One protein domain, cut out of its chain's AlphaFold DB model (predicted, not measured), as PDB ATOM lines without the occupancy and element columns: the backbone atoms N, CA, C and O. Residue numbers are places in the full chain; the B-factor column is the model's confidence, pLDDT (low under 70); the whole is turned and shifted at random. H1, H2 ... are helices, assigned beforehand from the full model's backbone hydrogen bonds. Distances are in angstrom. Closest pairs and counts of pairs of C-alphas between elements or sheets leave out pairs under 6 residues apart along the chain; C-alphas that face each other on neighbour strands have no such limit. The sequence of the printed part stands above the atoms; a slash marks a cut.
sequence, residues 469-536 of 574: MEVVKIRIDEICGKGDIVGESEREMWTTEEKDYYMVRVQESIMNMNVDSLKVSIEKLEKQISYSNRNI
ATOM      1  N   MET A 469     -46.470  36.617 322.498       75.94
ATOM      2  CA  MET A 469     -46.601  35.481 323.427       75.94
ATOM      3  C   MET A 469     -46.868  34.152 322.706       75.94
ATOM      4  O   MET A 469     -46.503  33.090 323.198       75.94
ATOM      5  N   GLU A 470     -47.508  34.197 321.539       75.94
ATOM      6  CA  GLU A 470     -47.753  33.047 320.669       75.94
ATOM      7  C   GLU A 470     -46.456  32.452 320.083       75.94
ATOM      8  O   GLU A 470     -46.284  31.237 320.102       75.94
ATOM      9  N   VAL A 471     -45.488  33.279 319.671       78.44
ATOM     10  CA  VAL A 471     -44.160  32.841 319.195       78.44
ATOM     11  C   VAL A 471     -43.354  32.190 320.322       78.44
ATOM     12  O   VAL A 471     -42.699  31.168 320.104       78.44
ATOM     13  N   VAL A 472     -43.416  32.742 321.537       79.25
ATOM     14  CA  VAL A 472     -42.709  32.172 322.695       79.25
ATOM     15  C   VAL A 472     -43.367  30.866 323.150       79.25
ATOM     16  O   VAL A 472     -42.659  29.889 323.395       79.25
ATOM     17  N   LYS A 473     -44.704  30.781 323.135       82.12
ATOM     18  CA  LYS A 473     -45.451  29.526 323.349       82.12
ATOM     19  C   LYS A 473     -45.087  28.458 322.314       82.12
ATOM     20  O   LYS A 473     -44.777  27.339 322.701       82.12
ATOM     21  N   ILE A 474     -45.008  28.802 321.025       83.19
ATOM     22  CA  ILE A 474     -44.568  27.878 319.963       83.19
ATOM     23  C   ILE A 474     -43.132  27.376 320.209       83.19
ATOM     24  O   ILE A 474     -42.869  26.183 320.058       83.19
ATOM     25  N   ARG A 475     -42.205  28.249 320.638       81.75
ATOM     26  CA  ARG A 475     -40.825  27.855 320.995       81.75
ATOM     27  C   ARG A 475     -40.803  26.899 322.194       81.75
ATOM     28  O   ARG A 475     -40.103  25.888 322.160       81.75
ATOM     29  N   ILE A 476     -41.580  27.205 323.234       83.69
ATOM     30  CA  ILE A 476     -41.747  26.365 324.428       83.69
ATOM     31  C   ILE A 476     -42.295  24.987 324.044       83.69
ATOM     32  O   ILE A 476     -41.734  23.975 324.464       83.69
ATOM     33  N   ASP A 477     -43.327  24.935 323.203       82.50
ATOM     34  CA  ASP A 477     -43.956  23.700 322.730       82.50
ATOM     35  C   ASP A 477     -42.984  22.833 321.921       82.50
ATOM     36  O   ASP A 477     -42.914  21.621 322.131       82.50
ATOM     37  N   GLU A 478     -42.179  23.439 321.041       81.00
ATOM     38  CA  GLU A 478     -41.177  22.716 320.253       81.00
ATOM     39  C   GLU A 478     -40.071  22.109 321.136       81.00
ATOM     40  O   GLU A 478     -39.583  21.011 320.860       81.00
ATOM     41  N   ILE A 479     -39.676  22.794 322.214       77.94
ATOM     42  CA  ILE A 479     -38.654  22.314 323.156       77.94
ATOM     43  C   ILE A 479     -39.230  21.228 324.079       77.94
ATOM     44  O   ILE A 479     -38.640  20.151 324.206       77.94
ATOM     45  N   CYS A 480     -40.427  21.450 324.632       79.62
ATOM     46  CA  CYS A 480     -41.137  20.471 325.458       79.62
ATOM     47  C   CYS A 480     -41.469  19.190 324.675       79.62
ATOM     48  O   CYS A 480     -41.369  18.095 325.230       79.62
ATOM     49  N   GLY A 481     -41.808  19.307 323.385       72.94
ATOM     50  CA  GLY A 481     -42.059  18.178 322.482       72.94
ATOM     51  C   GLY A 481     -40.804  17.392 322.082       72.94
ATOM     52  O   GLY A 481     -40.901  16.209 321.757       72.94
ATOM     53  N   LYS A 482     -39.613  18.004 322.155       72.38
ATOM     54  CA  LYS A 482     -38.312  17.316 322.015       72.38
ATOM     55  C   LYS A 482     -37.837  16.652 323.312       72.38
ATOM     56  O   LYS A 482     -36.868  15.896 323.285       72.38
ATOM     57  N   GLY A 483     -38.500  16.932 324.437       65.75
ATOM     58  CA  GLY A 483     -38.083  16.480 325.763       65.75
ATOM     59  C   GLY A 483     -36.821  17.167 326.287       65.75
ATOM     60  O   GLY A 483     -36.129  16.602 327.131       65.75
ATOM     61  N   ASP A 484     -36.504  18.356 325.771       70.62
ATOM     62  CA  ASP A 484     -35.395  19.176 326.249       70.62
ATOM     63  C   ASP A 484     -35.872  20.203 327.288       70.62
ATOM     64  O   ASP A 484     -37.038  20.589 327.324       70.62
ATOM     65  N   ILE A 485     -34.957  20.628 328.163       73.75
ATOM     66  CA  ILE A 485     -35.228  21.571 329.256       73.75
ATOM     67  C   ILE A 485     -34.491  22.876 328.945       73.75
ATOM     68  O   ILE A 485     -33.276  22.871 328.749       73.75
ATOM     69  N   VAL A 486     -35.217  23.996 328.922       79.38
ATOM     70  CA  VAL A 486     -34.646  25.330 328.678       79.38
ATOM     71  C   VAL A 486     -33.698  25.718 329.812       79.38
ATOM     72  O   VAL A 486     -34.033  25.565 330.991       79.38
ATOM     73  N   GLY A 487     -32.513  26.218 329.458       71.94
ATOM     74  CA  GLY A 487     -31.462  26.595 330.405       71.94
ATOM     75  C   GLY A 487     -31.836  27.796 331.276       71.94
ATOM     76  O   GLY A 487     -32.571  28.683 330.848       71.94
ATOM     77  N   GLU A 488     -31.306  27.837 332.500       62.81
ATOM     78  CA  GLU A 488     -31.640  28.849 333.519       62.81
ATOM     79  C   GLU A 488     -31.516  30.290 333.018       62.81
ATOM     80  O   GLU A 488     -32.455  31.060 333.185       62.81
ATOM     81  N   SER A 489     -30.450  30.606 332.284       65.38
ATOM     82  CA  SER A 489     -30.221  31.936 331.708       65.38
ATOM     83  C   SER A 489     -31.230  32.358 330.631       65.38
ATOM     84  O   SER A 489     -31.446  33.550 330.452       65.38
ATOM     85  N   GLU A 490     -31.848  31.423 329.894       70.19
ATOM     86  CA  GLU A 490     -32.939  31.766 328.960       70.19
ATOM     87  C   GLU A 490     -34.264  31.904 329.722       70.19
ATOM     88  O   GLU A 490     -35.013  32.846 329.473       70.19
ATOM     89  N   ARG A 491     -34.509  31.044 330.725       71.19
ATOM     90  CA  ARG A 491     -35.683  31.175 331.600       71.19
ATOM     91  C   ARG A 491     -35.671  32.490 332.373       71.19
ATOM     92  O   ARG A 491     -36.733  33.057 332.579       71.19
ATOM     93  N   GLU A 492     -34.518  32.996 332.809       72.12
ATOM     94  CA  GLU A 492     -34.418  34.268 333.542       72.12
ATOM     95  C   GLU A 492     -34.964  35.456 332.737       72.12
ATOM     96  O   GLU A 492     -35.714  36.257 333.302       72.12
ATOM     97  N   MET A 493     -34.685  35.501 331.427       74.88
ATOM     98  CA  MET A 493     -35.079  36.579 330.506       74.88
ATOM     99  C   MET A 493     -36.590  36.676 330.235       74.88
ATOM    100  O   MET A 493     -37.045  37.693 329.715       74.88
ATOM    101  N   TRP A 494     -37.368  35.641 330.559       80.69
ATOM    102  CA  TRP A 494     -38.810  35.594 330.304       80.69
ATOM    103  C   TRP A 494     -39.643  36.402 331.315       80.69
ATOM    104  O   TRP A 494     -39.274  36.581 332.479       80.69
ATOM    105  N   THR A 495     -40.830  36.828 330.900       83.12
ATOM    106  CA  THR A 495     -41.896  37.341 331.770       83.12
ATOM    107  C   THR A 495     -42.460  36.244 332.686       83.12
ATOM    108  O   THR A 495     -42.183  35.052 332.523       83.12
ATOM    109  N   THR A 496     -43.267  36.628 333.678       82.56
ATOM    110  CA  THR A 496     -43.947  35.674 334.572       82.56
ATOM    111  C   THR A 496     -44.922  34.764 333.823       82.56
ATOM    112  O   THR A 496     -44.927  33.564 334.066       82.56
ATOM    113  N   GLU A 497     -45.679  35.294 332.859       82.69
ATOM    114  CA  GLU A 497     -46.671  34.513 332.106       82.69
ATOM    115  C   GLU A 497     -46.028  33.452 331.197       82.69
ATOM    116  O   GLU A 497     -46.563  32.355 331.033       82.69
ATOM    117  N   GLU A 498     -44.852  33.743 330.633       81.88
ATOM    118  CA  GLU A 498     -44.056  32.785 329.852       81.88
ATOM    119  C   GLU A 498     -43.443  31.697 330.744       81.88
ATOM    120  O   GLU A 498     -43.466  30.517 330.386       81.88
ATOM    121  N   LYS A 499     -42.949  32.076 331.934       82.44
ATOM    122  CA  LYS A 499     -42.444  31.144 332.957       82.44
ATOM    123  C   LYS A 499     -43.539  30.181 333.420       82.44
ATOM    124  O   LYS A 499     -43.304  28.973 333.448       82.44
ATOM    125  N   ASP A 500     -44.732  30.690 333.716       85.12
ATOM    126  CA  ASP A 500     -45.869  29.877 334.150       85.12
ATOM    127  C   ASP A 500     -46.363  28.953 333.025       85.12
ATOM    128  O   ASP A 500     -46.576  27.758 333.257       85.12
ATOM    129  N   TYR A 501     -46.454  29.450 331.783       85.94
ATOM    130  CA  TYR A 501     -46.794  28.619 330.622       85.94
ATOM    131  C   TYR A 501     -45.779  27.489 330.401       85.94
ATOM    132  O   TYR A 501     -46.173  26.335 330.219       85.94
ATOM    133  N   TYR A 502     -44.478  27.787 330.475       84.50
ATOM    134  CA  TYR A 502     -43.420  26.780 330.388       84.50
ATOM    135  C   TYR A 502     -43.535  25.729 331.495       84.50
ATOM    136  O   TYR A 502     -43.465  24.537 331.208       84.50
ATOM    137  N   MET A 503     -43.758  26.136 332.747       82.69
ATOM    138  CA  MET A 503     -43.893  25.193 333.861       82.69
ATOM    139  C   MET A 503     -45.093  24.254 333.685       82.69
ATOM    140  O   MET A 503     -44.952  23.048 333.904       82.69
ATOM    141  N   VAL A 504     -46.240  24.768 333.229       86.50
ATOM    142  CA  VAL A 504     -47.419  23.945 332.905       86.50
ATOM    143  C   VAL A 504     -47.133  23.011 331.726       86.50
ATOM    144  O   VAL A 504     -47.412  21.816 331.820       86.50
ATOM    145  N   ARG A 505     -46.524  23.502 330.638       83.25
ATOM    146  CA  ARG A 505     -46.260  22.692 329.437       83.25
ATOM    147  C   ARG A 505     -45.181  21.626 329.651       83.25
ATOM    148  O   ARG A 505     -45.299  20.527 329.110       83.25
ATOM    149  N   VAL A 506     -44.171  21.892 330.480       81.44
ATOM    150  CA  VAL A 506     -43.188  20.882 330.906       81.44
ATOM    151  C   VAL A 506     -43.862  19.788 331.732       81.44
ATOM    152  O   VAL A 506     -43.618  18.611 331.479       81.44
ATOM    153  N   GLN A 507     -44.742  20.144 332.675       78.00
ATOM    154  CA  GLN A 507     -45.502  19.154 333.447       78.00
ATOM    155  C   GLN A 507     -46.424  18.318 332.549       78.00
ATOM    156  O   GLN A 507     -46.432  17.095 332.663       78.00
ATOM    157  N   GLU A 508     -47.139  18.947 331.614       79.38
ATOM    158  CA  GLU A 508     -47.971  18.252 330.627       79.38
ATOM    159  C   GLU A 508     -47.142  17.308 329.738       79.38
ATOM    160  O   GLU A 508     -47.528  16.155 329.550       79.38
ATOM    161  N   SER A 509     -45.979  17.749 329.240       74.12
ATOM    162  CA  SER A 509     -45.075  16.901 328.451       74.12
ATOM    163  C   SER A 509     -44.593  15.692 329.258       74.12
ATOM    164  O   SER A 509     -44.708  14.564 328.788       74.12
ATOM    165  N   ILE A 510     -44.154  15.889 330.509       73.19
ATOM    166  CA  ILE A 510     -43.717  14.798 331.398       73.19
ATOM    167  C   ILE A 510     -44.846  13.786 331.652       73.19
ATOM    168  O   ILE A 510     -44.592  12.583 331.628       73.19
ATOM    169  N   MET A 511     -46.086  14.244 331.860       73.12
ATOM    170  CA  MET A 511     -47.242  13.361 332.081       73.12
ATOM    171  C   MET A 511     -47.685  12.622 330.806       73.12
ATOM    172  O   MET A 511     -48.179  11.501 330.893       73.12
ATOM    173  N   ASN A 512     -47.481  13.226 329.633       71.69
ATOM    174  CA  ASN A 512     -47.811  12.645 328.328       71.69
ATOM    175  C   ASN A 512     -46.649  11.845 327.696       71.69
ATOM    176  O   ASN A 512     -46.820  11.251 326.627       71.69
ATOM    177  N   MET A 513     -45.466  11.807 328.318       67.38
ATOM    178  CA  MET A 513     -44.329  11.031 327.823       67.38
ATOM    179  C   MET A 513     -44.506   9.532 328.076       67.38
ATOM    180  O   MET A 513     -44.589   9.063 329.211       67.38
ATOM    181  N   ASN A 514     -44.436   8.749 326.999       75.75
ATOM    182  CA  ASN A 514     -44.342   7.295 327.088       75.75
ATOM    183  C   ASN A 514     -43.088   6.856 327.868       75.75
ATOM    184  O   ASN A 514     -42.025   7.473 327.776       75.75
ATOM    185  N   VAL A 515     -43.193   5.722 328.569       77.50
ATOM    186  CA  VAL A 515     -42.132   5.159 329.428       77.50
ATOM    187  C   VAL A 515     -40.788   5.010 328.702       77.50
ATOM    188  O   VAL A 515     -39.739   5.240 329.299       77.50
ATOM    189  N   ASP A 516     -40.791   4.668 327.414       73.06
ATOM    190  CA  ASP A 516     -39.557   4.526 326.633       73.06
ATOM    191  C   ASP A 516     -38.937   5.875 326.226       73.06
ATOM    192  O   ASP A 516     -37.713   5.989 326.180       73.06
ATOM    193  N   SER A 517     -39.746   6.926 326.044       74.00
ATOM    194  CA  SER A 517     -39.244   8.301 325.895       74.00
ATOM    195  C   SER A 517     -38.552   8.767 327.179       74.00
ATOM    196  O   SER A 517     -37.459   9.329 327.121       74.00
ATOM    197  N   LEU A 518     -39.138   8.464 328.346       79.06
ATOM    198  CA  LEU A 518     -38.535   8.771 329.647       79.06
ATOM    199  C   LEU A 518     -37.188   8.053 329.837       79.06
ATOM    200  O   LEU A 518     -36.234   8.689 330.281       79.06
ATOM    201  N   LYS A 519     -37.061   6.776 329.442       83.19
ATOM    202  CA  LYS A 519     -35.773   6.050 329.464       83.19
ATOM    203  C   LYS A 519     -34.702   6.748 328.623       83.19
ATOM    204  O   LYS A 519     -33.590   6.942 329.105       83.19
ATOM    205  N   VAL A 520     -35.033   7.165 327.397       84.50
ATOM    206  CA  VAL A 520     -34.089   7.868 326.508       84.50
ATOM    207  C   VAL A 520     -33.655   9.214 327.104       84.50
ATOM    208  O   VAL A 520     -32.470   9.551 327.052       84.50
ATOM    209  N   SER A 521     -34.574   9.959 327.726       81.50
ATOM    210  CA  SER A 521     -34.250  11.202 328.440       81.50
ATOM    211  C   SER A 521     -33.372  10.963 329.675       81.50
ATOM    212  O   SER A 521     -32.417  11.707 329.891       81.50
ATOM    213  N   ILE A 522     -33.627   9.901 330.447       86.94
ATOM    214  CA  ILE A 522     -32.783   9.499 331.585       86.94
ATOM    215  C   ILE A 522     -31.373   9.142 331.098       86.94
ATOM    216  O   ILE A 522     -30.408   9.728 331.579       86.94
ATOM    217  N   GLU A 523     -31.234   8.295 330.074       89.12
ATOM    218  CA  GLU A 523     -29.932   7.970 329.475       89.12
ATOM    219  C   GLU A 523     -29.181   9.215 328.962       89.12
ATOM    220  O   GLU A 523     -27.954   9.290 329.060       89.12
ATOM    221  N   LYS A 524     -29.893  10.195 328.387       89.56
ATOM    222  CA  LYS A 524     -29.323  11.473 327.918       89.56
ATOM    223  C   LYS A 524     -28.755  12.277 329.092       89.56
ATOM    224  O   LYS A 524     -27.614  12.740 329.013       89.56
ATOM    225  N   LEU A 525     -29.509  12.381 330.188       87.62
ATOM    226  CA  LEU A 525     -29.096  13.057 331.422       87.62
ATOM    227  C   LEU A 525     -27.941  12.325 332.121       87.62
ATOM    228  O   LEU A 525     -26.972  12.965 332.515       87.62
ATOM    229  N   GLU A 526     -27.969  10.994 332.211       92.81
ATOM    230  CA  GLU A 526     -26.870  10.188 332.761       92.81
ATOM    231  C   GLU A 526     -25.568  10.393 331.980       92.81
ATOM    232  O   GLU A 526     -24.504  10.581 332.575       92.81
ATOM    233  N   LYS A 527     -25.637  10.431 330.643       92.12
ATOM    234  CA  LYS A 527     -24.477  10.711 329.778       92.12
ATOM    235  C   LYS A 527     -23.950  12.135 329.991       92.12
ATOM    236  O   LYS A 527     -22.734  12.310 330.081       92.12
ATOM    237  N   GLN A 528     -24.828  13.130 330.155       89.38
ATOM    238  CA  GLN A 528     -24.447  14.508 330.497       89.38
ATOM    239  C   GLN A 528     -23.811  14.618 331.893       89.38
ATOM    240  O   GLN A 528     -22.744  15.214 332.024       89.38
ATOM    241  N   ILE A 529     -24.399  13.999 332.921       91.94
ATOM    242  CA  ILE A 529     -23.860  13.955 334.291       91.94
ATOM    243  C   ILE A 529     -22.501  13.246 334.306       91.94
ATOM    244  O   ILE A 529     -21.546  13.743 334.896       91.94
ATOM    245  N   SER A 530     -22.372  12.120 333.602       91.69
ATOM    246  CA  SER A 530     -21.122  11.363 333.482       91.69
ATOM    247  C   SER A 530     -20.020  12.167 332.776       91.69
ATOM    248  O   SER A 530     -18.873  12.175 333.225       91.69
ATOM    249  N   TYR A 531     -20.350  12.890 331.699       88.25
ATOM    250  CA  TYR A 531     -19.417  13.797 331.021       88.25
ATOM    251  C   TYR A 531     -19.027  14.995 331.899       88.25
ATOM    252  O   TYR A 531     -17.847  15.333 331.977       88.25
ATOM    253  N   SER A 532     -19.998  15.601 332.590       87.81
ATOM    254  CA  SER A 532     -19.766  16.694 333.536       87.81
ATOM    255  C   SER A 532     -18.807  16.249 334.640       87.81
ATOM    256  O   SER A 532     -17.731  16.821 334.771       87.81
ATOM    257  N   ASN A 533     -19.121  15.151 335.339       89.50
ATOM    258  CA  ASN A 533     -18.338  14.619 336.455       89.50
ATOM    259  C   ASN A 533     -16.879  14.317 336.080       89.50
ATOM    260  O   ASN A 533     -15.978  14.687 336.830       89.50
ATOM    261  N   ARG A 534     -16.626  13.713 334.908       89.31
ATOM    262  CA  ARG A 534     -15.256  13.492 334.397       89.31
ATOM    263  C   ARG A 534     -14.485  14.800 334.192       89.31
ATOM    264  O   ARG A 534     -13.275  14.831 334.387       89.31
ATOM    265  N   ASN A 535     -15.183  15.869 333.815       89.44
ATOM    266  CA  ASN A 535     -14.600  17.157 333.460       89.44
ATOM    267  C   ASN A 535     -14.688  18.223 334.568       89.44
ATOM    268  O   ASN A 535     -14.184  19.321 334.347       89.44
ATOM    269  N   ILE A 536     -15.247  17.929 335.756       90.06
ATOM    270  CA  ILE A 536     -15.386  18.896 336.871       90.06
ATOM    271  C   ILE A 536     -14.058  19.592 337.190       90.06
ATOM    272  O   ILE A 536     -14.043  20.802 337.397       90.06
TER     273      ILE A 536
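AT A GLANCE: This is residues 469 to 536 of the 574 residues of the protein "Zinc knuckle CX2CX4HX4C" of Artemisia annua (UniProt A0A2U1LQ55). H1 and H3 lie side by side, and the chain returns between them through short H2; H3 then turns into long H4, making an open V from which residues 525 to 536 stick out as an arm. The printed part has 68 residues with four named helices, H1, H2, H3 and H4 in order, and no named strand: all helix. It is loose, radius of gyration of the C-alphas 13.7 A, and flat, spanning 39 by 30 by 15 A.

HOW THE PARTS SIT: H1, residues 469 to 482, touches H3, residues 496 to 512, at a shallow tilt of 29 degrees, the same way; their closest C-alphas, Cys 480 and Val 506, are 5.8 A apart. H2, residues 488 to 492, is close to H3 but not clearly touching; the closest C-alphas, Arg 491 and Lys 499, are 6.9 A apart. H4, residues 515 to 536, is apart from H1 and H2, and only just from H3, closest 8.1 A. In H1, H2, H3 and H4 every O i to N i+4 pair is within hydrogen-bond range.

IN THESE COORDINATES: H1 begins at C-alpha 469 (-46.601, 35.481, 323.427) and measures 20.0 A, H3 24.2 A. H4 measures 31.0 A, ending at C-alpha 536 (-15.386, 18.896, 336.871).

THE WHOLE: The farthest C-alphas, Glu 470 and Arg 534, are 40.3 A apart. The printed part has no cut, and its three links are tight. The model's pLDDT is under 70 at residues 483, 488 to 489 and 513.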